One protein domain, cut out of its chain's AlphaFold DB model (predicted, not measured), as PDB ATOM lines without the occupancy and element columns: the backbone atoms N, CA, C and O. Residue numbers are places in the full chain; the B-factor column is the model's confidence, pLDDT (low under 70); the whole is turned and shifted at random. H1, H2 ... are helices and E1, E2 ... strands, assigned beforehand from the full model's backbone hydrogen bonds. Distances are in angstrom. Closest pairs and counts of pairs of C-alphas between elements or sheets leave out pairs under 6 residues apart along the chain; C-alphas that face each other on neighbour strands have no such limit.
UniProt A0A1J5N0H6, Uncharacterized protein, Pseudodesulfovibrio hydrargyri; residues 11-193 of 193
ATOM      1  N   GLU A  11     102.768 130.007  98.893       94.56
ATOM      2  CA  GLU A  11     101.346 129.707  99.089       94.56
ATOM      3  C   GLU A  11     100.732 129.068  97.843       94.56
ATOM      4  O   GLU A  11     100.836 129.597  96.747       94.56
ATOM      5  N   ILE A  12     100.046 127.940  97.985       95.44
ATOM      6  CA  ILE A  12      99.409 127.223  96.881       95.44
ATOM      7  C   ILE A  12      97.907 127.179  97.140       95.44
ATOM      8  O   ILE A  12      97.448 126.604  98.123       95.44
ATOM      9  N   SER A  13      97.125 127.739  96.225       95.81
ATOM     10  CA  SER A  13      95.672 127.618  96.234       95.81
ATOM     11  C   SER A  13      95.242 126.612  95.178       95.81
ATOM     12  O   SER A  13      95.527 126.791  93.992       95.81
ATOM     13  N   MET A  14      94.518 125.575  95.587       95.50
ATOM     14  CA  MET A  14      93.984 124.553  94.682       95.50
ATOM     15  C   MET A  14      92.483 124.365  94.873       95.50
ATOM     16  O   MET A  14      91.930 124.728  95.908       95.50
ATOM     17  N   ALA A  15      91.829 123.765  93.883       95.38
ATOM     18  CA  ALA A  15      90.431 123.367  93.988       95.38
ATOM     19  C   ALA A  15      90.240 122.254  95.042       95.38
ATOM     20  O   ALA A  15      91.118 121.401  95.232       95.38
ATOM     21  N   ALA A  16      89.099 122.246  95.736       91.88
ATOM     22  CA  ALA A  16      88.801 121.331  96.840       91.88
ATOM     23  C   ALA A  16      88.979 119.837  96.523       91.88
ATOM     24  O   ALA A  16      89.330 119.048  97.416       91.88
ATOM     25  N   GLU A  17      88.766 119.439  95.268       91.06
ATOM     26  CA  GLU A  17      88.869 118.053  94.801       91.06
ATOM     27  C   GLU A  17      90.329 117.594  94.703       91.06
ATOM     28  O   GLU A  17      90.614 116.397  94.804       91.06
ATOM     29  N   ALA A  18      91.278 118.529  94.577       91.88
ATOM     30  CA  ALA A  18      92.702 118.214  94.541       91.88
ATOM     31  C   ALA A  18      93.231 117.713  95.889       91.88
ATOM     32  O   ALA A  18      94.269 117.051  95.911       91.88
ATOM     33  N   ALA A  19      92.529 117.962  97.001       90.56
ATOM     34  CA  ALA A  19      92.986 117.592  98.342       90.56
ATOM     35  C   ALA A  19      93.370 116.109  98.462       90.56
ATOM     36  O   ALA A  19      94.406 115.780  99.033       90.56
ATOM     37  N   TRP A  20      92.593 115.212  97.852       89.56
ATOM     38  CA  TRP A  20      92.878 113.774  97.870       89.56
ATOM     39  C   TRP A  20      94.163 113.402  97.132       89.56
ATOM     40  O   TRP A  20      94.832 112.435  97.498       89.56
ATOM     41  N   SER A  21      94.532 114.161  96.101       91.56
ATOM     42  CA  SER A  21      95.733 113.871  95.318       91.56
ATOM     43  C   SER A  21      97.026 114.151  96.089       91.56
ATOM     44  O   SER A  21      98.033 113.490  95.839       91.56
ATOM     45  N   TRP A  22      96.986 115.025  97.102       93.50
ATOM     46  CA  TRP A  22      98.133 115.311  97.968       93.50
ATOM     47  C   TRP A  22      98.558 114.136  98.851       93.50
ATOM     48  O   TRP A  22      99.699 114.110  99.312       93.50
ATOM     49  N   ASN A  23      97.715 113.108  99.004       90.44
ATOM     50  CA  ASN A  23      98.122 111.842  99.616       90.44
ATOM     51  C   ASN A  23      99.375 111.261  98.950       90.44
ATOM     52  O   ASN A  23     100.191 110.643  99.628       90.44
ATOM     53  N   TYR A  24      99.556 111.492  97.646       91.75
ATOM     54  CA  TYR A  24     100.767 111.094  96.936       91.75
ATOM     55  C   TYR A  24     102.024 111.716  97.560       91.75
ATOM     56  O   TYR A  24     102.958 110.991  97.901       91.75
ATOM     57  N   ILE A  25     102.033 113.035  97.777       94.06
ATOM     58  CA  ILE A  25     103.157 113.748  98.402       94.06
ATOM     59  C   ILE A  25     103.353 113.279  99.848       94.06
ATOM     60  O   ILE A  25     104.468 112.923 100.232       94.06
ATOM     61  N   LEU A  26     102.269 113.186 100.625       92.69
ATOM     62  CA  LEU A  26     102.326 112.770 102.032       92.69
ATOM     63  C   LEU A  26     102.868 111.340 102.216       92.69
ATOM     64  O   LEU A  26     103.551 111.066 103.204       92.69
ATOM     65  N   GLN A  27     102.617 110.441 101.260       91.06
ATOM     66  CA  GLN A  27     103.128 109.064 101.272       91.06
ATOM     67  C   GLN A  27     104.550 108.943 100.707       91.06
ATOM     68  O   GLN A  27     105.341 108.123 101.186       91.06
ATOM     69  N   LYS A  28     104.898 109.729  99.679       91.12
ATOM     70  CA  LYS A  28     106.264 109.765  99.130       91.12
ATOM     71  C   LYS A  28     107.248 110.276 100.173       91.12
ATOM     72  O   LYS A  28     108.292 109.647 100.378       91.12
ATOM     73  N   GLY A  29     106.844 111.322 100.878       91.06
ATOM     74  CA  GLY A  29     107.527 111.895 102.017       91.06
ATOM     75  C   GLY A  29     107.744 113.391 101.856       91.06
ATOM     76  O   GLY A  29     107.921 113.900 100.753       91.06
ATOM     77  N   PHE A  30     107.733 114.070 102.989       94.25
ATOM     78  CA  PHE A  30     107.969 115.501 103.130       94.25
ATOM     79  C   PHE A  30     108.874 115.721 104.342       94.25
ATOM     80  O   PHE A  30     109.256 114.762 105.019       94.25
ATOM     81  N   PHE A  31     109.233 116.964 104.620       94.38
ATOM     82  CA  PHE A  31     109.971 117.324 105.818       94.38
ATOM     83  C   PHE A  31     109.180 118.307 106.664       94.38
ATOM     84  O   PHE A  31     108.432 119.140 106.147       94.38
ATOM     85  N   LEU A  32     109.381 118.204 107.972       93.00
ATOM     86  CA  LEU A  32     108.986 119.217 108.937       93.00
ATOM     87  C   LEU A  32     110.221 119.629 109.721       93.00
ATOM     88  O   LEU A  32     111.030 118.785 110.118       93.00
ATOM     89  N   ASP A  33     110.346 120.927 109.945       90.75
ATOM     90  CA  ASP A  33     111.318 121.444 110.891       90.75
ATOM     91  C   ASP A  33     110.756 121.300 112.318       90.75
ATOM     92  O   ASP A  33     109.542 121.269 112.543       90.75
ATOM     93  N   GLY A  34     111.651 121.180 113.286       90.44
ATOM     94  CA  GLY A  34     111.360 120.931 114.689       90.44
ATOM     95  C   GLY A  34     112.531 121.340 115.576       90.44
ATOM     96  O   GLY A  34     113.483 121.982 115.131       90.44
ATOM     97  N   ILE A  35     112.463 120.952 116.848       92.44
ATOM     98  CA  ILE A  35     113.564 121.118 117.800       92.44
ATOM     99  C   ILE A  35     113.947 119.741 118.343       92.44
ATOM    100  O   ILE A  35     113.092 119.028 118.874       92.44
ATOM    101  N   SER A  36     115.225 119.380 118.234       92.94
ATOM    102  CA  SER A  36     115.787 118.166 118.834       92.94
ATOM    103  C   SER A  36     115.497 118.110 120.337       92.94
ATOM    104  O   SER A  36     115.470 119.133 121.018       92.94
ATOM    105  N   GLY A  37     115.245 116.917 120.871       92.38
ATOM    106  CA  GLY A  37     114.882 116.745 122.280       92.38
ATOM    107  C   GLY A  37     113.428 117.112 122.614       92.38
ATOM    108  O   GLY A  37     113.065 117.130 123.793       92.38
ATOM    109  N   THR A  38     112.593 117.400 121.609       93.94
ATOM    110  CA  THR A  38     111.129 117.495 121.746       93.94
ATOM    111  C   THR A  38     110.534 116.089 121.782       93.94
ATOM    112  O   THR A  38     110.972 115.226 121.026       93.94
ATOM    113  N   SER A  39     109.552 115.827 122.650       95.69
ATOM    114  CA  SER A  39     108.884 114.521 122.662       95.69
ATOM    115  C   SER A  39     108.053 114.313 121.393       95.69
ATOM    116  O   SER A  39     107.573 115.277 120.789       95.69
ATOM    117  N   VAL A  40     107.841 113.060 120.991       94.56
ATOM    118  CA  VAL A  40     107.005 112.728 119.831       94.56
ATOM    119  C   VAL A  40     105.595 113.298 120.003       94.56
ATOM    120  O   VAL A  40     105.086 113.913 119.066       94.56
ATOM    121  N   ARG A  41     104.983 113.194 121.195       94.62
ATOM    122  CA  ARG A  41     103.657 113.784 121.464       94.62
ATOM    123  C   ARG A  41     103.646 115.282 121.186       94.62
ATOM    124  O   ARG A  41     102.785 115.773 120.456       94.62
ATOM    125  N   ARG A  42     104.607 116.007 121.758       94.12
ATOM    126  CA  ARG A  42     104.687 117.462 121.610       94.12
ATOM    127  C   ARG A  42     104.926 117.860 120.158       94.12
ATOM    128  O   ARG A  42     104.307 118.807 119.685       94.12
ATOM    129  N   PHE A  43     105.764 117.118 119.439       93.69
ATOM    130  CA  PHE A  43     105.997 117.347 118.018       93.69
ATOM    131  C   PHE A  43     104.720 117.156 117.180       93.69
ATOM    132  O   PHE A  43     104.419 118.000 116.338       93.69
ATOM    133  N   LEU A  44     103.924 116.112 117.443       92.56
ATOM    134  CA  LEU A  44     102.639 115.892 116.762       92.56
ATOM    135  C   LEU A  44     101.634 117.027 117.015       92.56
ATOM    136  O   LEU A  44     100.961 117.477 116.084       92.56
ATOM    137  N   HIS A  45     101.577 117.540 118.243       91.62
ATOM    138  CA  HIS A  45     100.762 118.712 118.577       91.62
ATOM    139  C   HIS A  45     101.229 119.974 117.860       91.62
ATOM    140  O   HIS A  45     100.452 120.649 117.186       91.62
ATOM    141  N   GLU A  46     102.506 120.318 118.009       87.94
ATOM    142  CA  GLU A  46     103.019 121.618 117.583       87.94
ATOM    143  C   GLU A  46     103.195 121.698 116.062       87.94
ATOM    144  O   GLU A  46     102.771 122.683 115.450       87.94
ATOM    145  N   ALA A  47     103.771 120.664 115.443       86.69
ATOM    146  CA  ALA A  47     104.089 120.662 114.019       86.69
ATOM    147  C   ALA A  47     102.899 120.215 113.155       86.69
ATOM    148  O   ALA A  47     102.574 120.878 112.171       86.69
ATOM    149  N   LEU A  48     102.203 119.136 113.538       86.38
ATOM    150  CA  LEU A  48     101.084 118.604 112.747       86.38
ATOM    151  C   LEU A  48      99.727 119.183 113.163       86.38
ATOM    152  O   LEU A  48      98.789 119.175 112.365       86.38
ATOM    153  N   GLY A  49      99.616 119.738 114.372       87.50
ATOM    154  CA  GLY A  49      98.360 120.298 114.862       87.50
ATOM    155  C   GLY A  49      97.353 119.273 115.342       87.50
ATOM    156  O   GLY A  49      96.163 119.581 115.345       87.50
ATOM    157  N   PHE A  50      97.801 118.064 115.670       90.38
ATOM    158  CA  PHE A  50      96.919 117.020 116.171       90.38
ATOM    159  C   PHE A  50      96.641 117.250 117.645       90.38
ATOM    160  O   PHE A  50      97.577 117.419 118.420       90.38
ATOM    161  N   ASP A  51      95.368 117.239 118.028       89.88
ATOM    162  CA  ASP A  51      95.002 117.221 119.438       89.88
ATOM    163  C   ASP A  51      95.223 115.827 120.057       89.88
ATOM    164  O   ASP A  51      95.418 114.828 119.356       89.88
ATOM    165  N   ASP A  52      95.195 115.751 121.392       88.75
ATOM    166  CA  ASP A  52      95.417 114.488 122.105       88.75
ATOM    167  C   ASP A  52      94.375 113.430 121.730       88.75
ATOM    168  O   ASP A  52      94.713 112.258 121.569       88.75
ATOM    169  N   ALA A  53      93.116 113.831 121.534       89.19
ATOM    170  CA  ALA A  53      92.056 112.899 121.176       89.19
ATOM    171  C   ALA A  53      92.344 112.235 119.821       89.19
ATOM    172  O   ALA A  53      92.184 111.021 119.681       89.19
ATOM    173  N   PHE A  54      92.824 112.995 118.840       88.00
ATOM    174  CA  PHE A  54      93.200 112.508 117.519       88.00
ATOM    175  C   PHE A  54      94.455 111.628 117.565       88.00
ATOM    176  O   PHE A  54      94.483 110.562 116.942       88.00
ATOM    177  N   ILE A  55      95.476 112.019 118.336       90.00
ATOM    178  CA  ILE A  55      96.702 111.220 118.514       90.00
ATOM    179  C   ILE A  55      96.372 109.842 119.105       90.00
ATOM    180  O   ILE A  55      96.867 108.827 118.609       90.00
ATOM    181  N   GLU A  56      95.512 109.778 120.123       87.75
ATOM    182  CA  GLU A  56      95.189 108.508 120.782       87.75
ATOM    183  C   GLU A  56      94.195 107.645 119.998       87.75
ATOM    184  O   GLU A  56      94.304 106.413 119.969       87.75
ATOM    185  N   SER A  57      93.204 108.265 119.355       83.69
ATOM    186  CA  SER A  57      92.137 107.519 118.679       83.69
ATOM    187  C   SER A  57      92.492 107.113 117.249       83.69
ATOM    188  O   SER A  57      92.148 105.997 116.835       83.69
ATOM    189  N   THR A  58      93.216 107.971 116.526       85.25
ATOM    190  CA  THR A  58      93.439 107.844 115.083       85.25
ATOM    191  C   THR A  58      94.873 107.462 114.746       85.25
ATOM    192  O   THR A  58      95.075 106.586 113.904       85.25
ATOM    193  N   VAL A  59      95.881 108.052 115.397       88.69
ATOM    194  CA  VAL A  59      97.300 107.779 115.102       88.69
ATOM    195  C   VAL A  59      97.751 106.494 115.805       88.69
ATOM    196  O   VAL A  59      98.426 106.494 116.836       88.69
ATOM    197  N   ARG A  60      97.350 105.354 115.236       87.31
ATOM    198  CA  ARG A  60      97.626 104.040 115.827       87.31
ATOM    199  C   ARG A  60      99.038 103.563 115.586       87.31
ATOM    200  O   ARG A  60      99.537 102.829 116.418       87.31
ATOM    201  N   THR A  61      99.695 103.937 114.499       88.19
ATOM    202  CA  THR A  61     101.031 103.419 114.194       88.19
ATOM    203  C   THR A  61     102.000 104.570 114.017       88.19
ATOM    204  O   THR A  61     101.791 105.436 113.169       88.19
ATOM    205  N   ILE A  62     103.060 104.572 114.820       92.31
ATOM    206  CA  ILE A  62     104.128 105.565 114.763       92.31
ATOM    207  C   ILE A  62     105.437 104.797 114.711       92.31
ATOM    208  O   ILE A  62     105.738 104.029 115.623       92.31
ATOM    209  N   PHE A  63     106.201 105.006 113.646       92.38
ATOM    210  CA  PHE A  63     107.568 104.518 113.543       92.38
ATOM    211  C   PHE A  63     108.533 105.692 113.575       92.38
ATOM    212  O   PHE A  63     108.333 106.665 112.851       92.38
ATOM    213  N   LEU A  64     109.601 105.556 114.349       94.00
ATOM    214  CA  LEU A  64     110.752 106.444 114.355       94.00
ATOM    215  C   LEU A  64     111.979 105.614 113.975       94.00
ATOM    216  O   LEU A  64     112.255 104.600 114.609       94.00
ATOM    217  N   ASN A  65     112.672 105.995 112.900       93.19
ATOM    218  CA  ASN A  65     113.840 105.281 112.371       93.19
ATOM    219  C   ASN A  65     113.604 103.767 112.216       93.19
ATOM    220  O   ASN A  65     114.419 102.948 112.624       93.19
ATOM    221  N   ASN A  66     112.457 103.411 111.621       88.38
ATOM    222  CA  ASN A  66     112.005 102.032 111.383       88.38
ATOM    223  C   ASN A  66     111.593 101.234 112.635       88.38
ATOM    224  O   ASN A  66     111.200 100.076 112.498       88.38
ATOM    225  N   SER A  67     111.593 101.850 113.817       89.50
ATOM    226  CA  SER A  67     111.176 101.225 115.074       89.50
ATOM    227  C   SER A  67     109.829 101.764 115.560       89.50
ATOM    228  O   SER A  67     109.614 102.975 115.520       89.50
ATOM    229  N   PRO A  68     108.901 100.903 116.021       89.81
ATOM    230  CA  PRO A  68     107.632 101.352 116.579       89.81
ATOM    231  C   PRO A  68     107.853 102.147 117.871       89.81
ATOM    232  O   PRO A  68     108.660 101.760 118.721       89.81
ATOM    233  N   VAL A  69     107.132 103.260 117.998       89.88
ATOM    234  CA  VAL A  69     107.156 104.140 119.169       89.88
ATOM    235  C   VAL A  69     106.050 103.724 120.126       89.88
ATOM    236  O   VAL A  69     104.866 103.755 119.789       89.88
ATOM    237  N   ASP A  70     106.455 103.341 121.330       85.69
ATOM    238  CA  ASP A  70     105.573 102.760 122.336       85.69
ATOM    239  C   ASP A  70     105.210 103.730 123.470       85.69
ATOM    240  O   ASP A  70     104.197 103.498 124.131       85.69
ATOM    241  N   ASP A  71     106.014 104.776 123.674       89.31
ATOM    242  CA  ASP A  71     105.795 105.880 124.613       89.31
ATOM    243  C   ASP A  71     106.069 107.199 123.876       89.31
ATOM    244  O   ASP A  71     107.181 107.431 123.397       89.31
ATOM    245  N   LEU A  72     105.043 108.035 123.715       92.00
ATOM    246  CA  LEU A  72     105.146 109.285 122.956       92.00
ATOM    247  C   LEU A  72     105.745 110.434 123.767       92.00
ATOM    248  O   LEU A  72     106.187 111.423 123.178       92.00
ATOM    249  N   ASP A  73     105.722 110.317 125.088       92.88
ATOM    250  CA  ASP A  73     106.135 111.357 126.019       92.88
ATOM    251  C   ASP A  73     107.615 111.211 126.382       92.88
ATOM    252  O   ASP A  73     108.297 112.226 126.527       92.88
ATOM    253  N   ASP A  74     108.126 109.975 126.398       92.31
ATOM    254  CA  ASP A  74     109.540 109.666 126.656       92.31
ATOM    255  C   ASP A  74     110.338 109.240 125.408       92.31
ATOM    256  O   ASP A  74     111.466 108.759 125.491       92.31
ATOM    257  N   THR A  75     109.777 109.415 124.210       93.56
ATOM    258  CA  THR A  75     110.539 109.302 122.955       93.56
ATOM    259  C   THR A  75     110.782 110.689 122.389       93.56
ATOM    260  O   THR A  75     109.831 111.445 122.190       93.56
ATOM    261  N   TYR A  76     112.039 111.017 122.092       94.56
ATOM    262  CA  TYR A  76     112.444 112.352 121.656       94.56
ATOM    263  C   TYR A  76     112.955 112.345 120.221       94.56
ATOM    264  O   TYR A  76     113.705 111.453 119.828       94.56
ATOM    265  N   ILE A  77     112.576 113.366 119.457       94.44
ATOM    266  CA  ILE A  77     113.041 113.546 118.082       94.44
ATOM    267  C   ILE A  77     114.461 114.112 118.041       94.44
ATOM    268  O   ILE A  77     114.856 114.905 118.905       94.44
ATOM    269  N   LYS A  78     115.208 113.737 117.007       93.88
ATOM    270  CA  LYS A  78     116.558 114.212 116.701       93.88
ATOM    271  C   LYS A  78     116.619 114.725 115.265       93.88
ATOM    272  O   LYS A  78     115.769 114.413 114.430       93.88
ATOM    273  N   ASP A  79     117.627 115.539 114.978       93.69
ATOM    274  CA  ASP A  79     117.884 115.983 113.612       93.69
ATOM    275  C   ASP A  79     118.168 114.794 112.680       93.69
ATOM    276  O   ASP A  79     118.903 113.870 113.033       93.69
ATOM    277  N   GLY A  80     117.555 114.805 111.495       93.00
ATOM    278  CA  GLY A  80     117.676 113.740 110.499       93.00
ATOM    279  C   GLY A  80     116.778 112.518 110.727       93.00
ATOM    280  O   GLY A  80     116.795 111.599 109.898       93.00
ATOM    281  N   ASP A  81     115.976 112.498 111.794       95.06
ATOM    282  CA  ASP A  81     115.069 111.388 112.082       95.06
ATOM    283  C   ASP A  81     114.024 111.176 110.981       95.06
ATOM    284  O   ASP A  81     113.566 112.101 110.298       95.06
ATOM    285  N   ARG A  82     113.606 109.916 110.832       95.44
ATOM    286  CA  ARG A  82     112.549 109.508 109.902       95.44
ATOM    287  C   ARG A  82     111.333 109.026 110.673       95.44
ATOM    288  O   ARG A  82     111.391 107.981 111.320       95.44
ATOM    289  N   MET A  83     110.226 109.748 110.553       95.56
ATOM    290  CA  MET A  83     108.962 109.421 111.198       95.56
ATOM    291  C   MET A  83     107.917 108.970 110.174       95.56
ATOM    292  O   MET A  83     107.663 109.643 109.176       95.56
ATOM    293  N   ALA A  84     107.273 107.836 110.433       93.50
ATOM    294  CA  ALA A  84     106.136 107.364 109.653       93.50
ATOM    295  C   ALA A  84     104.902 107.235 110.542       93.50
ATOM    296  O   ALA A  84     104.959 106.605 111.598       93.50
ATOM    297  N   LEU A  85     103.790 107.808 110.088       92.56
ATOM    298  CA  LEU A  85     102.506 107.781 110.772       92.56
ATOM    299  C   LEU A  85     101.495 106.967 109.970       92.56
ATOM    300  O   LEU A  85     101.423 107.062 108.743       92.56
ATOM    301  N   GLY A  86     100.671 106.206 110.672       87.69
ATOM    302  CA  GLY A  86      99.527 105.511 110.109       87.69
ATOM    303  C   GLY A  86      98.398 105.420 111.120       87.69
ATOM    304  O   GLY A  86      98.617 105.439 112.332       87.69
ATOM    305  N   SER A  87      97.179 105.301 110.609       81.94
ATOM    306  CA  SER A  87      96.034 104.867 111.402       81.94
ATOM    307  C   SER A  87      96.073 103.343 111.557       81.94
ATOM    308  O   SER A  87      97.082 102.785 111.996       81.94
ATOM    309  N   ALA A  88      95.016 102.641 111.165       73.75
ATOM    310  CA  ALA A  88      94.972 101.189 111.182       73.75
ATOM    311  C   ALA A  88      95.615 100.604 109.914       73.75
ATOM    312  O   ALA A  88      95.212 100.919 108.792       73.75
ATOM    313  N   MET A  89      96.592  99.713 110.091       69.56
ATOM    314  CA  MET A  89      97.075  98.845 109.017       69.56
ATOM    315  C   MET A  89      96.342  97.497 109.096       69.56
ATOM    316  O   MET A  89      96.258  96.926 110.186       69.56
ATOM    317  N   PRO A  90      95.800  96.968 107.983       69.19
ATOM    318  CA  PRO A  90      95.107  95.685 107.993       69.19
ATOM    319  C   PRO A  90      96.071  94.512 108.231       69.19
ATOM    320  O   PRO A  90      97.255  94.568 107.898       69.19
ATOM    321  N   GLY A  91      95.531  93.409 108.759       77.62
ATOM    322  CA  GLY A  91      96.254  92.148 108.946       77.62
ATOM    323  C   GLY A  91      97.024  92.036 110.266       77.62
ATOM    324  O   GLY A  91      97.170  92.998 111.017       77.62
ATOM    325  N   LEU A  92      97.522  90.827 110.549       75.81
ATOM    326  CA  LEU A  92      98.174  90.489 111.822       75.81
ATOM    327  C   LEU A  92      99.377  91.390 112.121       75.81
ATOM    328  O   LEU A  92      99.507  91.882 113.235       75.81
ATOM    329  N   VAL A  93     100.224  91.649 111.121       74.88
ATOM    330  CA  VAL A  93     101.388  92.536 111.276       74.88
ATOM    331  C   VAL A  93     100.944  93.951 111.646       74.88
ATOM    332  O   VAL A  93     101.501  94.533 112.568       74.88
ATOM    333  N   GLY A  94      99.913  94.485 110.988       76.50
ATOM    334  CA  GLY A  94      99.383  95.815 111.291       76.50
ATOM    335  C   GLY A  94      98.837  95.922 112.715       76.50
ATOM    336  O   GLY A  94      99.186  96.851 113.441       76.50
ATOM    337  N   ILE A  95      98.070  94.919 113.154       80.00
ATOM    338  CA  ILE A  95      97.579  94.825 114.537       80.00
ATOM    339  C   ILE A  95      98.761  94.789 115.515       80.00
ATOM    340  O   ILE A  95      98.792  95.560 116.468       80.00
ATOM    341  N   VAL A  96      99.771  93.955 115.260       79.12
ATOM    342  CA  VAL A  96     100.951  93.821 116.131       79.12
ATOM    343  C   VAL A  96     101.853  95.058 116.105       79.12
ATOM    344  O   VAL A  96     102.631  95.221 117.035       79.12
ATOM    345  N   MET A  97     101.773  95.942 115.106       80.31
ATOM    346  CA  MET A  97     102.562  97.187 115.033       80.31
ATOM    347  C   MET A  97     101.849  98.414 115.620       80.31
ATOM    348  O   MET A  97     102.518  99.377 115.992       80.31
ATOM    349  N   GLY A  98     100.520  98.389 115.749       77.94
ATOM    350  CA  GLY A  98      99.762  99.506 116.322       77.94
ATOM    351  C   GLY A  98     100.045  99.732 117.815       77.94
ATOM    352  O   GLY A  98     100.224  98.791 118.581       77.94
ATOM    353  N   ARG A  99     100.079 100.975 118.280       85.12
ATOM    354  CA  ARG A  99     100.182 101.352 119.694       85.12
ATOM    355  C   ARG A  99      99.008 100.820 120.517       85.12
ATOM    356  O   ARG A  99      97.940 100.509 119.988       85.12
ATOM    357  N   ASP A 100      99.262 100.719 121.819       74.38
ATOM    358  CA  ASP A 100      98.262 100.530 122.874       74.38
ATOM    359  C   ASP A 100      97.306  99.357 122.650       74.38
ATOM    360  O   ASP A 100      96.090  99.465 122.792       74.38
ATOM    361  N   ASN A 101      97.875  98.200 122.305       76.50
ATOM    362  CA  ASN A 101      97.121  96.960 122.194       76.50
ATOM    363  C   ASN A 101      97.795  95.788 122.912       76.50
ATOM    364  O   ASN A 101      98.982  95.816 123.244       76.50
ATOM    365  N   PHE A 102      97.009  94.732 123.119       78.56
ATOM    366  CA  PHE A 102      97.412  93.519 123.831       78.56
ATOM    367  C   PHE A 102      98.637  92.818 123.213       78.56
ATOM    368  O   PHE A 102      99.400  92.162 123.919       78.56
ATOM    369  N   TYR A 103      98.862  92.981 121.907       77.12
ATOM    370  CA  TYR A 103      99.921  92.305 121.159       77.12
ATOM    371  C   TYR A 103     101.250  93.079 121.129       77.12
ATOM    372  O   TYR A 103     102.210  92.615 120.515       77.12
ATOM    373  N   LYS A 104     101.346  94.226 121.823       76.56
ATOM    374  CA  LYS A 104     102.567  95.050 121.938       76.56
ATOM    375  C   LYS A 104     103.799  94.238 122.364       76.56
ATOM    376  O   LYS A 104     104.899  94.476 121.869       76.56
ATOM    377  N   SER A 105     103.628  93.232 123.225       79.56
ATOM    378  CA  SER A 105     104.727  92.375 123.698       79.56
ATOM    379  C   SER A 105     105.461  91.645 122.564       79.56
ATOM    380  O   SER A 105     106.674  91.441 122.661       79.56
ATOM    381  N   PHE A 106     104.774  91.332 121.459       79.50
ATOM    382  CA  PHE A 106     105.343  90.617 120.311       79.50
ATOM    383  C   PHE A 106     106.344  91.455 119.505       79.50
ATOM    384  O   PHE A 106     107.128  90.896 118.742       79.50
ATOM    385  N   ARG A 107     106.359  92.781 119.685       81.94
ATOM    386  CA  ARG A 107     107.289  93.701 119.006       81.94
ATOM    387  C   ARG A 107     108.318  94.360 119.931       81.94
ATOM    388  O   ARG A 107     109.091  95.199 119.480       81.94
ATOM    389  N   SER A 108     108.375  93.958 121.201       77.56
ATOM    390  CA  SER A 108     109.297  94.511 122.214       77.56
ATOM    391  C   SER A 108     110.780  94.455 121.806       77.56
ATOM    392  O   SER A 108     111.580  95.305 122.194       77.56
ATOM    393  N   GLY A 109     111.157  93.479 120.973       78.50
ATOM    394  CA  GLY A 109     112.513  93.350 120.442       78.50
ATOM    395  C   GLY A 109     112.939  94.484 119.505       78.50
ATOM    396  O   GLY A 109     114.134  94.781 119.459       78.50
ATOM    397  N   ILE A 110     111.989  95.122 118.808       81.25
ATOM    398  CA  ILE A 110     112.241  96.085 117.720       81.25
ATOM    399  C   ILE A 110     111.750  97.512 118.007       81.25
ATOM    400  O   ILE A 110     112.017  98.406 117.206       81.25
ATOM    401  N   ALA A 111     111.032  97.726 119.114       78.25
ATOM    402  CA  ALA A 111     110.581  99.048 119.549       78.25
ATOM    403  C   ALA A 111     111.753 100.003 119.818       78.25
ATOM    404  O   ALA A 111     112.879  99.559 120.061       78.25
ATOM    405  N   VAL A 112     111.488 101.313 119.769       79.75
ATOM    406  CA  VAL A 112     112.478 102.332 120.148       79.75
ATOM    407  C   VAL A 112     112.902 102.090 121.597       79.75
ATOM    408  O   VAL A 112     112.057 101.988 122.479       79.75
ATOM    409  N   LYS A 113     114.214 101.967 121.818       80.81
ATOM    410  CA  LYS A 113     114.827 101.798 123.151       80.81
ATOM    411  C   LYS A 113     115.688 102.986 123.556       80.81
ATOM    412  O   LYS A 113     116.082 103.101 124.713       80.81
ATOM    413  N   ASP A 114     116.046 103.817 122.582       80.00
ATOM    414  CA  ASP A 114     116.824 105.018 122.822       80.00
ATOM    415  C   ASP A 114     115.881 106.155 123.213       80.00
ATOM    416  O   ASP A 114     115.246 106.778 122.366       80.00
ATOM    417  N   HIS A 115     115.815 106.400 124.517       80.62
ATOM    418  CA  HIS A 115     115.074 107.501 125.129       80.62
ATOM    419  C   HIS A 115     115.999 108.684 125.461       80.62
ATOM    420  O   HIS A 115     115.651 109.565 126.245       80.62
ATOM    421  N   SER A 116     117.213 108.720 124.891       81.75
ATOM    422  CA  SER A 116     118.140 109.820 125.142       81.75
ATOM    423  C   SER A 116     117.610 111.123 124.555       81.75
ATOM    424  O   SER A 116     117.405 111.285 123.347       81.75
ATOM    425  N   ARG A 117     117.434 112.097 125.442       86.88
ATOM    426  CA  ARG A 117     117.079 113.451 125.060       86.88
ATOM    427  C   ARG A 117     118.329 114.190 124.593       86.88
ATOM    428  O   ARG A 117     119.284 114.343 125.347       86.88
ATOM    429  N   SER A 118     118.320 114.636 123.341       83.56
ATOM    430  CA  SER A 118     119.356 115.528 122.809       83.56
ATOM    431  C   SER A 118     119.137 116.966 123.279       83.56
ATOM    432  O   SER A 118     118.029 117.332 123.682       83.56
ATOM    433  N   GLU A 119     120.188 117.780 123.225       87.62
ATOM    434  CA  GLU A 119     120.072 119.215 123.478       87.62
ATOM    435  C   GLU A 119     119.124 119.880 122.473       87.62
ATOM    436  O   GLU A 119     118.970 119.436 121.331       87.62
ATOM    437  N   ALA A 120     118.476 120.954 122.921       91.12
ATOM    438  CA  ALA A 120     117.549 121.707 122.096       91.12
ATOM    439  C   ALA A 120     118.306 122.429 120.975       91.12
ATOM    440  O   ALA A 120     118.976 123.434 121.203       91.12
ATOM    441  N   ALA A 121     118.164 121.918 119.757       90.62
ATOM    442  CA  ALA A 121     118.744 122.478 118.543       90.62
ATOM    443  C   ALA A 121     117.740 122.370 117.385       90.62
ATOM    444  O   ALA A 121     116.894 121.471 117.417       90.62
ATOM    445  N   PRO A 122     117.810 123.243 116.362       91.62
ATOM    446  CA  PRO A 122     117.019 123.080 115.147       91.62
ATOM    447  C   PRO A 122     117.191 121.675 114.567       91.62
ATOM    448  O   PRO A 122     118.306 121.163 114.496       91.62
ATOM    449  N   ALA A 123     116.079 121.056 114.188       91.19
ATOM    450  CA  ALA A 123     116.044 119.703 113.660       91.19
ATOM    451  C   ALA A 123     115.151 119.646 112.428       91.19
ATOM    452  O   ALA A 123     114.117 120.312 112.378       91.19
ATOM    453  N   ARG A 124     115.508 118.803 111.466       92.94
ATOM    454  CA  ARG A 124     114.682 118.479 110.310       92.94
ATOM    455  C   ARG A 124     114.352 116.999 110.303       92.94
ATOM    456  O   ARG A 124     115.241 116.153 110.303       92.94
ATOM    457  N   LEU A 125     113.061 116.700 110.236       94.12
ATOM    458  CA  LEU A 125     112.552 115.339 110.234       94.12
ATOM    459  C   LEU A 125     111.979 115.007 108.868       94.12
ATOM    460  O   LEU A 125     111.206 115.784 108.310       94.12
ATOM    461  N   SER A 126     112.309 113.827 108.351       94.25
ATOM    462  CA  SER A 126     111.600 113.264 107.205       94.25
ATOM    463  C   SER A 126     110.336 112.571 107.690       94.25
ATOM    464  O   SER A 126     110.375 111.740 108.594       94.25
ATOM    465  N   MET A 127     109.213 112.900 107.069       94.31
ATOM    466  CA  MET A 127     107.896 112.432 107.453       94.31
ATOM    467  C   MET A 127     107.196 111.698 106.325       94.31
ATOM    468  O   MET A 127     107.304 112.074 105.157       94.31
ATOM    469  N   LYS A 128     106.435 110.666 106.690       93.56
ATOM    470  CA  LYS A 128     105.489 109.984 105.804       93.56
ATOM    471  C   LYS A 128     104.184 109.719 106.531       93.56
ATOM    472  O   LYS A 128     104.199 109.276 107.678       93.56
ATOM    473  N   VAL A 129     103.066 109.942 105.853       90.62
ATOM    474  CA  VAL A 129     101.730 109.646 106.377       90.62
ATOM    475  C   VAL A 129     101.053 108.642 105.456       90.62
ATOM    476  O   VAL A 129     100.951 108.854 104.249       90.62
ATOM    477  N   PHE A 130     100.606 107.531 106.032       86.56
ATOM    478  CA  PHE A 130      99.977 106.417 105.328       86.56
ATOM    479  C   PHE A 130      98.504 106.261 105.719       86.56
ATOM    480  O   PHE A 130      97.994 106.993 106.562       86.56
ATOM    481  N   SER A 131      97.842 105.279 105.098       82.62
ATOM    482  CA  SER A 131      96.446 104.892 105.349       82.62
ATOM    483  C   SER A 131      95.456 106.064 105.244       82.62
ATOM    484  O   SER A 131      95.706 107.045 104.540       82.62
ATOM    485  N   THR A 132      94.298 105.951 105.903       81.88
ATOM    486  CA  THR A 132      93.288 107.018 105.961       81.88
ATOM    487  C   THR A 132      93.789 108.259 106.694       81.88
ATOM    488  O   THR A 132      93.252 109.340 106.479       81.88
ATOM    489  N   LEU A 133      94.867 108.148 107.478       82.94
ATOM    490  CA  LEU A 133      95.428 109.278 108.212       82.94
ATOM    491  C   LEU A 133      95.862 110.407 107.266       82.94
ATOM    492  O   LEU A 133      95.659 111.574 107.589       82.94
ATOM    493  N   ALA A 134      96.393 110.081 106.083       81.69
ATOM    494  CA  ALA A 134      96.767 111.081 105.079       81.69
ATOM    495  C   ALA A 134      95.553 111.889 104.583       81.69
ATOM    496  O   ALA A 134      95.647 113.097 104.386       81.69
ATOM    497  N   VAL A 135      94.394 111.235 104.463       82.00
ATOM    498  CA  VAL A 135      93.130 111.867 104.062       82.00
ATOM    499  C   VAL A 135      92.597 112.759 105.180       82.00
ATOM    500  O   VAL A 135      92.234 113.908 104.942       82.00
ATOM    501  N   GLU A 136      92.549 112.219 106.396       81.00
ATOM    502  CA  GLU A 136      91.931 112.859 107.559       81.00
ATOM    503  C   GLU A 136      92.727 114.081 108.032       81.00
ATOM    504  O   GLU A 136      92.147 115.100 108.400       81.00
ATOM    505  N   SER A 137      94.060 114.003 107.971       82.88
ATOM    506  CA  SER A 137      94.954 115.076 108.418       82.88
ATOM    507  C   SER A 137      95.470 115.982 107.302       82.88
ATOM    508  O   SER A 137      95.939 117.086 107.584       82.88
ATOM    509  N   GLY A 138      95.377 115.555 106.037       84.50
ATOM    510  CA  GLY A 138      96.100 116.172 104.927       84.50
ATOM    511  C   GLY A 138      95.820 117.662 104.765       84.50
ATOM    512  O   GLY A 138      96.753 118.451 104.685       84.50
ATOM    513  N   ARG A 139      94.550 118.082 104.800       90.25
ATOM    514  CA  ARG A 139      94.188 119.506 104.660       90.25
ATOM    515  C   ARG A 139      94.765 120.371 105.783       90.25
ATOM    516  O   ARG A 139      95.338 121.419 105.505       90.25
ATOM    517  N   GLY A 140      94.629 119.929 107.035       88.38
ATOM    518  CA  GLY A 140      95.128 120.669 108.198       88.38
ATOM    519  C   GLY A 140      96.654 120.760 108.215       88.38
ATOM    520  O   GLY A 140      97.208 121.830 108.464       88.38
ATOM    521  N   LEU A 141      97.326 119.658 107.880       89.31
ATOM    522  CA  LEU A 141      98.781 119.585 107.773       89.31
ATOM    523  C   LEU A 141      99.318 120.502 106.663       89.31
ATOM    524  O   LEU A 141     100.235 121.288 106.889       89.31
ATOM    525  N   LEU A 142      98.724 120.440 105.471       92.81
ATOM    526  CA  LEU A 142      99.162 121.235 104.324       92.81
ATOM    527  C   LEU A 142      98.921 122.734 104.521       92.81
ATOM    528  O   LEU A 142      99.739 123.540 104.082       92.81
ATOM    529  N   ALA A 143      97.846 123.118 105.213       91.69
ATOM    530  CA  ALA A 143      97.575 124.516 105.544       91.69
ATOM    531  C   ALA A 143      98.606 125.101 106.526       91.69
ATOM    532  O   ALA A 143      98.889 126.299 106.493       91.69
ATOM    533  N   ARG A 144      99.189 124.265 107.394       89.88
ATOM    534  CA  ARG A 144     100.272 124.666 108.310       89.88
ATOM    535  C   ARG A 144     101.586 124.847 107.570       89.88
ATOM    536  O   ARG A 144     102.293 125.820 107.825       89.88
ATOM    537  N   GLY A 145     101.840 123.968 106.612       91.75
ATOM    538  CA  GLY A 145     102.963 124.032 105.696       91.75
ATOM    539  C   GLY A 145     103.918 122.864 105.876       91.75
ATOM    540  O   GLY A 145     104.116 122.357 106.978       91.75
ATOM    541  N   ILE A 146     104.500 122.435 104.766       93.88
ATOM    542  CA  ILE A 146     105.432 121.313 104.693       93.88
ATOM    543  C   ILE A 146     106.631 121.704 103.834       93.88
ATOM    544  O   ILE A 146     106.528 122.577 102.974       93.88
ATOM    545  N   LEU A 147     107.770 121.052 104.047       94.38
ATOM    546  CA  LEU A 147     108.898 121.142 103.128       94.38
ATOM    547  C   LEU A 147     108.857 119.955 102.166       94.38
ATOM    548  O   LEU A 147     108.786 118.804 102.596       94.38
ATOM    549  N   VAL A 148     108.913 120.217 100.867       94.62
ATOM    550  CA  VAL A 148     108.842 119.180  99.826       94.62
ATOM    551  C   VAL A 148     109.955 119.409  98.829       94.62
ATOM    552  O   VAL A 148     110.292 120.546  98.525       94.62
ATOM    553  N   ASP A 149     110.528 118.328  98.315       93.44
ATOM    554  CA  ASP A 149     111.453 118.409  97.191       93.44
ATOM    555  C   ASP A 149     110.801 119.134  95.998       93.44
ATOM    556  O   ASP A 149     109.710 118.758  95.559       93.44
ATOM    557  N   ALA A 150     111.458 120.181  95.490       93.12
ATOM    558  CA  ALA A 150     110.908 121.020  94.428       93.12
ATOM    559  C   ALA A 150     110.610 120.230  93.147       93.12
ATOM    560  O   ALA A 150     109.574 120.448  92.521       93.12
ATOM    561  N   VAL A 151     111.457 119.258  92.790       92.69
ATOM    562  CA  VAL A 151     111.281 118.434  91.585       92.69
ATOM    563  C   VAL A 151     110.059 117.527  91.729       92.69
ATOM    564  O   VAL A 151     109.238 117.435  90.811       92.69
ATOM    565  N   LEU A 152     109.895 116.892  92.894       93.50
ATOM    566  CA  LEU A 152     108.706 116.098  93.211       93.50
ATOM    567  C   LEU A 152     107.431 116.953  93.166       93.50
ATOM    568  O   LEU A 152     106.426 116.523  92.592       93.50
ATOM    569  N   LEU A 153     107.471 118.148  93.758       95.38
ATOM    570  CA  LEU A 153     106.335 119.062  93.799       95.38
ATOM    571  C   LEU A 153     105.963 119.570  92.400       95.38
ATOM    572  O   LEU A 153     104.788 119.527  92.038       95.38
ATOM    573  N   ALA A 154     106.940 120.000  91.600       94.56
ATOM    574  CA  ALA A 154     106.721 120.468  90.234       94.56
ATOM    575  C   ALA A 154     106.119 119.362  89.356       94.56
ATOM    576  O   ALA A 154     105.139 119.595  88.649       94.56
ATOM    577  N   GLY A 155     106.639 118.132  89.452       94.50
ATOM    578  CA  GLY A 155     106.078 116.976  88.750       94.50
ATOM    579  C   GLY A 155     104.616 116.716  89.126       94.50
ATOM    580  O   GLY A 155     103.767 116.573  88.247       94.50
ATOM    581  N   PHE A 156     104.306 116.735  90.424       95.38
ATOM    582  CA  PHE A 156     102.943 116.567  90.924       95.38
ATOM    583  C   PHE A 156     101.999 117.686  90.453       95.38
ATOM    584  O   PHE A 156     100.915 117.411  89.937       95.38
ATOM    585  N   LEU A 157     102.405 118.950  90.586       95.31
ATOM    586  CA  LEU A 157     101.577 120.091  90.194       95.31
ATOM    587  C   LEU A 157     101.388 120.182  88.681       95.31
ATOM    588  O   LEU A 157     100.332 120.624  88.241       95.31
ATOM    589  N   ARG A 158     102.343 119.707  87.876       94.62
ATOM    590  CA  ARG A 158     102.184 119.617  86.420       94.62
ATOM    591  C   ARG A 158     101.041 118.676  86.039       94.62
ATOM    592  O   ARG A 158     100.222 119.019  85.191       94.62
ATOM    593  N   GLU A 159     100.934 117.527  86.705       94.31
ATOM    594  CA  GLU A 159      99.814 116.594  86.508       94.31
ATOM    595  C   GLU A 159      98.476 117.151  87.019       94.31
ATOM    596  O   GLU A 159      97.413 116.784  86.518       94.31
ATOM    597  N   LYS A 160      98.517 118.032  88.025       93.75
ATOM    598  CA  LYS A 160      97.342 118.643  88.668       93.75
ATOM    599  C   LYS A 160      97.107 120.094  88.257       93.75
ATOM    600  O   LYS A 160      96.333 120.794  88.906       93.75
ATOM    601  N   LYS A 161      97.715 120.540  87.155       93.38
ATOM    602  CA  LYS A 161      97.725 121.946  86.728       93.38
ATOM    603  C   LYS A 161      96.323 122.546  86.615       93.38
ATOM    604  O   LYS A 161      96.107 123.673  87.032       93.38
ATOM    605  N   VAL A 162      95.357 121.777  86.108       93.81
ATOM    606  CA  VAL A 162      93.952 122.215  85.955       93.81
ATOM    607  C   VAL A 162      93.302 122.578  87.296       93.81
ATOM    608  O   VAL A 162      92.386 123.388  87.337       93.81
ATOM    609  N   GLN A 163      93.774 121.987  88.393       94.56
ATOM    610  CA  GLN A 163      93.254 122.220  89.739       94.56
ATOM    611  C   GLN A 163      94.067 123.264  90.516       94.56
ATOM    612  O   GLN A 163      93.693 123.606  91.637       94.56
ATOM    613  N   LEU A 164      95.182 123.751  89.959       94.19
ATOM    614  CA  LEU A 164      95.997 124.809  90.544       94.19
ATOM    615  C   LEU A 164      95.361 126.164  90.215       94.19
ATOM    616  O   LEU A 164      95.373 126.602  89.068       94.19
ATOM    617  N   ILE A 165      94.802 126.824  91.231       93.50
ATOM    618  CA  ILE A 165      94.134 128.122  91.083       93.50
ATOM    619  C   ILE A 165      95.186 129.229  91.011       93.50
ATOM    620  O   ILE A 165      95.170 130.037  90.084       93.50
ATOM    621  N   LYS A 166      96.093 129.266  91.997       93.12
ATOM    622  CA  LYS A 166      97.204 130.225  92.105       93.12
ATOM    623  C   LYS A 166      98.354 129.615  92.902       93.12
ATOM    624  O   LYS A 166      98.109 128.813  93.802       93.12
ATOM    625  N   GLY A 167      99.578 130.042  92.615       92.25
ATOM    626  CA  GLY A 167     100.761 129.697  93.400       92.25
ATOM    627  C   GLY A 167     101.629 130.926  93.642       92.25
ATOM    628  O   GLY A 167     102.135 131.525  92.703       92.25
ATOM    629  N   ASP A 168     101.760 131.334  94.896       90.62
ATOM    630  CA  ASP A 168     102.516 132.493  95.373       90.62
ATOM    631  C   ASP A 168     102.206 133.787  94.599       90.62
ATOM    632  O   ASP A 168     103.087 134.513  94.144       90.62
ATOM    633  N   GLY A 169     100.912 134.030  94.365       88.69
ATOM    634  CA  GLY A 169     100.416 135.165  93.579       88.69
ATOM    635  C   GLY A 169     100.534 135.013  92.056       88.69
ATOM    636  O   GLY A 169      99.982 135.842  91.333       88.69
ATOM    637  N   LEU A 170     101.183 133.955  91.566       91.75
ATOM    638  CA  LEU A 170     101.331 133.632  90.147       91.75
ATOM    639  C   LEU A 170     100.193 132.725  89.660       91.75
ATOM    640  O   LEU A 170      99.507 132.057  90.445       91.75
ATOM    641  N   ASP A 171      99.999 132.702  88.343       92.56
ATOM    642  CA  ASP A 171      99.181 131.686  87.689       92.56
ATOM    643  C   ASP A 171      99.891 130.319  87.689       92.56
ATOM    644  O   ASP A 171     101.027 130.169  88.148       92.56
ATOM    645  N   ALA A 172      99.195 129.287  87.210       91.00
ATOM    646  CA  ALA A 172      99.704 127.923  87.258       91.00
ATOM    647  C   ALA A 172     101.024 127.743  86.482       91.00
ATOM    648  O   ALA A 172     101.894 127.002  86.931       91.00
ATOM    649  N   ASP A 173     101.180 128.413  85.336       92.38
ATOM    650  CA  ASP A 173     102.387 128.321  84.509       92.38
ATOM    651  C   ASP A 173     103.568 129.065  85.130       92.38
ATOM    652  O   ASP A 173     104.656 128.500  85.250       92.38
ATOM    653  N   GLY A 174     103.352 130.301  85.586       92.75
ATOM    654  CA  GLY A 174     104.384 131.092  86.248       92.75
ATOM    655  C   GLY A 174     104.872 130.438  87.537       92.75
ATOM    656  O   GLY A 174     106.072 130.430  87.812       92.75
ATOM    657  N   PHE A 175     103.965 129.830  88.307       93.00
ATOM    658  CA  PHE A 175     104.346 129.119  89.523       93.00
ATOM    659  C   PHE A 175     105.155 127.848  89.237       93.00
ATOM    660  O   PHE A 175     106.156 127.602  89.908       93.00
ATOM    661  N   LEU A 176     104.759 127.057  88.234       93.25
ATOM    662  CA  LEU A 176     105.506 125.859  87.838       93.25
ATOM    663  C   LEU A 176     106.915 126.205  87.349       93.25
ATOM    664  O   LEU A 176     107.865 125.577  87.801       93.25
ATOM    665  N   ALA A 177     107.058 127.234  86.507       92.12
ATOM    666  CA  ALA A 177     108.367 127.694  86.047       92.12
ATOM    667  C   ALA A 177     109.266 128.101  87.226       92.12
ATOM    668  O   ALA A 177     110.411 127.668  87.320       92.12
ATOM    669  N   ARG A 178     108.718 128.854  88.190       90.81
ATOM    670  CA  ARG A 178     109.457 129.230  89.402       90.81
ATOM    671  C   ARG A 178     109.877 128.023  90.236       90.81
ATOM    672  O   ARG A 178     110.970 128.048  90.794       90.81
ATOM    673  N   LEU A 179     109.017 127.014  90.376       90.31
ATOM    674  CA  LEU A 179     109.340 125.793  91.120       90.31
ATOM    675  C   LEU A 179     110.425 124.963  90.432       90.31
ATOM    676  O   LEU A 179     111.257 124.379  91.119       90.31
ATOM    677  N   GLU A 180     110.421 124.912  89.102       90.00
ATOM    678  CA  GLU A 180     111.431 124.201  88.312       90.00
ATOM    679  C   GLU A 180     112.827 124.828  88.444       90.00
ATOM    680  O   GLU A 180     113.822 124.106  88.390       90.00
ATOM    681  N   ASP A 181     112.902 126.136  88.707       88.62
ATOM    682  CA  ASP A 181     114.153 126.847  88.994       88.62
ATOM    683  C   ASP A 181     114.686 126.604  90.423       88.62
ATOM    684  O   ASP A 181     115.824 126.969  90.734       88.62
ATOM    685  N   GLN A 182     113.896 126.001  91.321       87.75
ATOM    686  CA  GLN A 182     114.331 125.724  92.692       87.75
ATOM    687  C   GLN A 182     115.139 124.428  92.778       87.75
ATOM    688  O   GLN A 182     114.698 123.356  92.363       87.75
ATOM    689  N   SER A 183     116.301 124.498  93.428       82.31
ATOM    690  CA  SER A 183     117.091 123.320  93.784       82.31
ATOM    691  C   SER A 183     116.896 122.959  95.259       82.31
ATOM    692  O   SER A 183     117.337 123.696  96.141       82.31
ATOM    693  N   GLY A 184     116.302 121.792  95.528       86.38
ATOM    694  CA  GLY A 184     116.154 121.232  96.875       86.38
ATOM    695  C   GLY A 184     114.760 121.412  97.494       86.38
ATOM    696  O   GLY A 184     113.788 121.661  96.779       86.38
ATOM    697  N   PRO A 185     114.627 121.216  98.820       89.75
ATOM    698  CA  PRO A 185     113.342 121.319  99.500       89.75
ATOM    699  C   PRO A 185     112.828 122.760  99.560       89.75
ATOM    700  O   PRO A 185     113.525 123.647 100.048       89.75
ATOM    701  N   VAL A 186     111.581 122.964  99.144       93.31
ATOM    702  CA  VAL A 186     110.850 124.232  99.235       93.31
ATOM    703  C   VAL A 186     109.772 124.146 100.307       93.31
ATOM    704  O   VAL A 186     109.139 123.102 100.480       93.31
ATOM    705  N   SER A 187     109.560 125.239 101.039       93.56
ATOM    706  CA  SER A 187     108.470 125.335 102.010       93.56
ATOM    707  C   SER A 187     107.193 125.765 101.301       93.56
ATOM    708  O   SER A 187     107.187 126.775 100.598       93.56
ATOM    709  N   VAL A 188     106.119 124.998 101.479       94.38
ATOM    710  CA  VAL A 188     104.826 125.277 100.852       94.38
ATOM    711  C   VAL A 188     103.683 125.155 101.841       94.38
ATOM    712  O   VAL A 188     103.660 124.243 102.669       94.38
ATOM    713  N   ARG A 189     102.698 126.041 101.709       95.19
ATOM    714  CA  ARG A 189     101.380 125.924 102.341       95.19
ATOM    715  C   ARG A 189     100.329 125.741 101.274       95.19
ATOM    716  O   ARG A 189     100.381 126.412 100.251       95.19
ATOM    717  N   VAL A 190      99.368 124.862 101.520       94.94
ATOM    718  CA  VAL A 190      98.304 124.580 100.557       94.94
ATOM    719  C   VAL A 190      96.954 124.852 101.183       94.94
ATOM    720  O   VAL A 190      96.619 124.302 102.232       94.94
ATOM    721  N   THR A 191      96.162 125.662 100.500       94.62
ATOM    722  CA  THR A 191      94.764 125.916 100.826       94.62
ATOM    723  C   THR A 191      93.872 125.391  99.713       94.62
ATOM    724  O   THR A 191      94.204 125.478  98.529       94.62
ATOM    725  N   PHE A 192      92.721 124.857 100.103       93.56
ATOM    726  CA  PHE A 192      91.744 124.280  99.193       93.56
ATOM    727  C   PHE A 192      90.484 125.143  99.203       93.56
ATOM    728  O   PHE A 192      89.908 125.337 100.276       93.56
ATOM    729  N   ALA A 193      90.106 125.666  98.036       88.94
ATOM    730  CA  ALA A 193      88.933 126.516  97.828       88.94
ATOM    731  C   ALA A 193      87.790 125.747  97.155       88.94
ATOM    732  O   ALA A 193      88.090 124.853  96.327       88.94
TER     733      ALA A 193
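AT A GLANCE: This is residues 11 to 193 of the 193 residues of an uncharacterized protein of Pseudodesulfovibrio hydrargyri (UniProt A0A1J5N0H6). Two strongly twisted four-stranded sheets follow each other along the long axis, edge strands E6 and E2 close together, making two lobes with H1 and H6 at the seam. One lobe adds H7 and H8 to the sheet E6 E8 E1 E7; the other adds H2 and H3 to the sheet E2 E5 E4 E3, with H4 and H5 at its far end. The 183 printed residues include eight named helices and eight strands, in the order E1 H1 E2 H2 H3 E3 E4 H4 H5 E5 H6 E6 H7 E7 H8 E8; the class is mixed, as is each sheet. The whole is compact, radius of gyration of the C-alphas 17.3 A, spanning 53 by 37 by 24 A.

HOW THE PARTS SIT: One sheet runs E6, residues 146 to 149, E8, 185 to 192, E1, 11 to 14, and E7, 164 to 167. E6 and E8 are antiparallel (N 148 to O 186, 2.9 A), E8 and E1 parallel (N 12 to O 189, 2.8 A), E1 and E7 antiparallel (N 13 to O 166, 2.8 A). H8, 172 to 180, has a height over the sheet of 8.6 A; H7, 150 to 159, is at the sheet's level and touches H8, C-alphas 154 and 179 being closest at 6.0 A. H1, 16 to 28, is on this sheet and touches residues 134 to 139 of H6, 133 to 144, about perpendicular at 79 degrees, closest C-alphas 23 and 134, 5.7 A. The other sheet runs E2, 30 to 35, E5, 122 to 129, E4, 82 to 86, and E3, 61 to 64. E2 and E5 are antiparallel (N 34 to O 123, 2.8 A), E5 and E4 parallel (N 83 to O 126, 2.8 A), and E3 and E4 a hairpin (N 61 to O 86, 2.8 A). The closest C-alphas of E2 and E6 are 31 and 147, 4.8 A. H2, 40 to 48, is on this sheet; H3, 52 to 57, is not. H4, 91 to 97, only grazes it and touches H5, 102 to 107, closest C-alphas 96 and 103, 5.4 A. Every O i to N i+4 pair is within hydrogen-bond range in H2, H3, H4, H7 and H8; H6 has 6 of 8, H1 3 of 9 with 9 of 10 for i+3, and H5 0 of 2 with 2 of 3.

IN THESE COORDINATES: E1 begins at C-alpha 11 (101.346, 129.707, 99.089). E5 spans 22.2 A, E8 21.8 A to C-alpha 192 (91.744, 124.280, 99.193), and H1 21.1 A.

THE WHOLE: The farthest C-alphas, Ser 105 and Gly 174, are 53.9 A apart. The printed part has no cut; E3 to E4 and H5 to E5 are long links. Mean pLDDT of the printed part is 89.1, under 70 at residues 89 to 90.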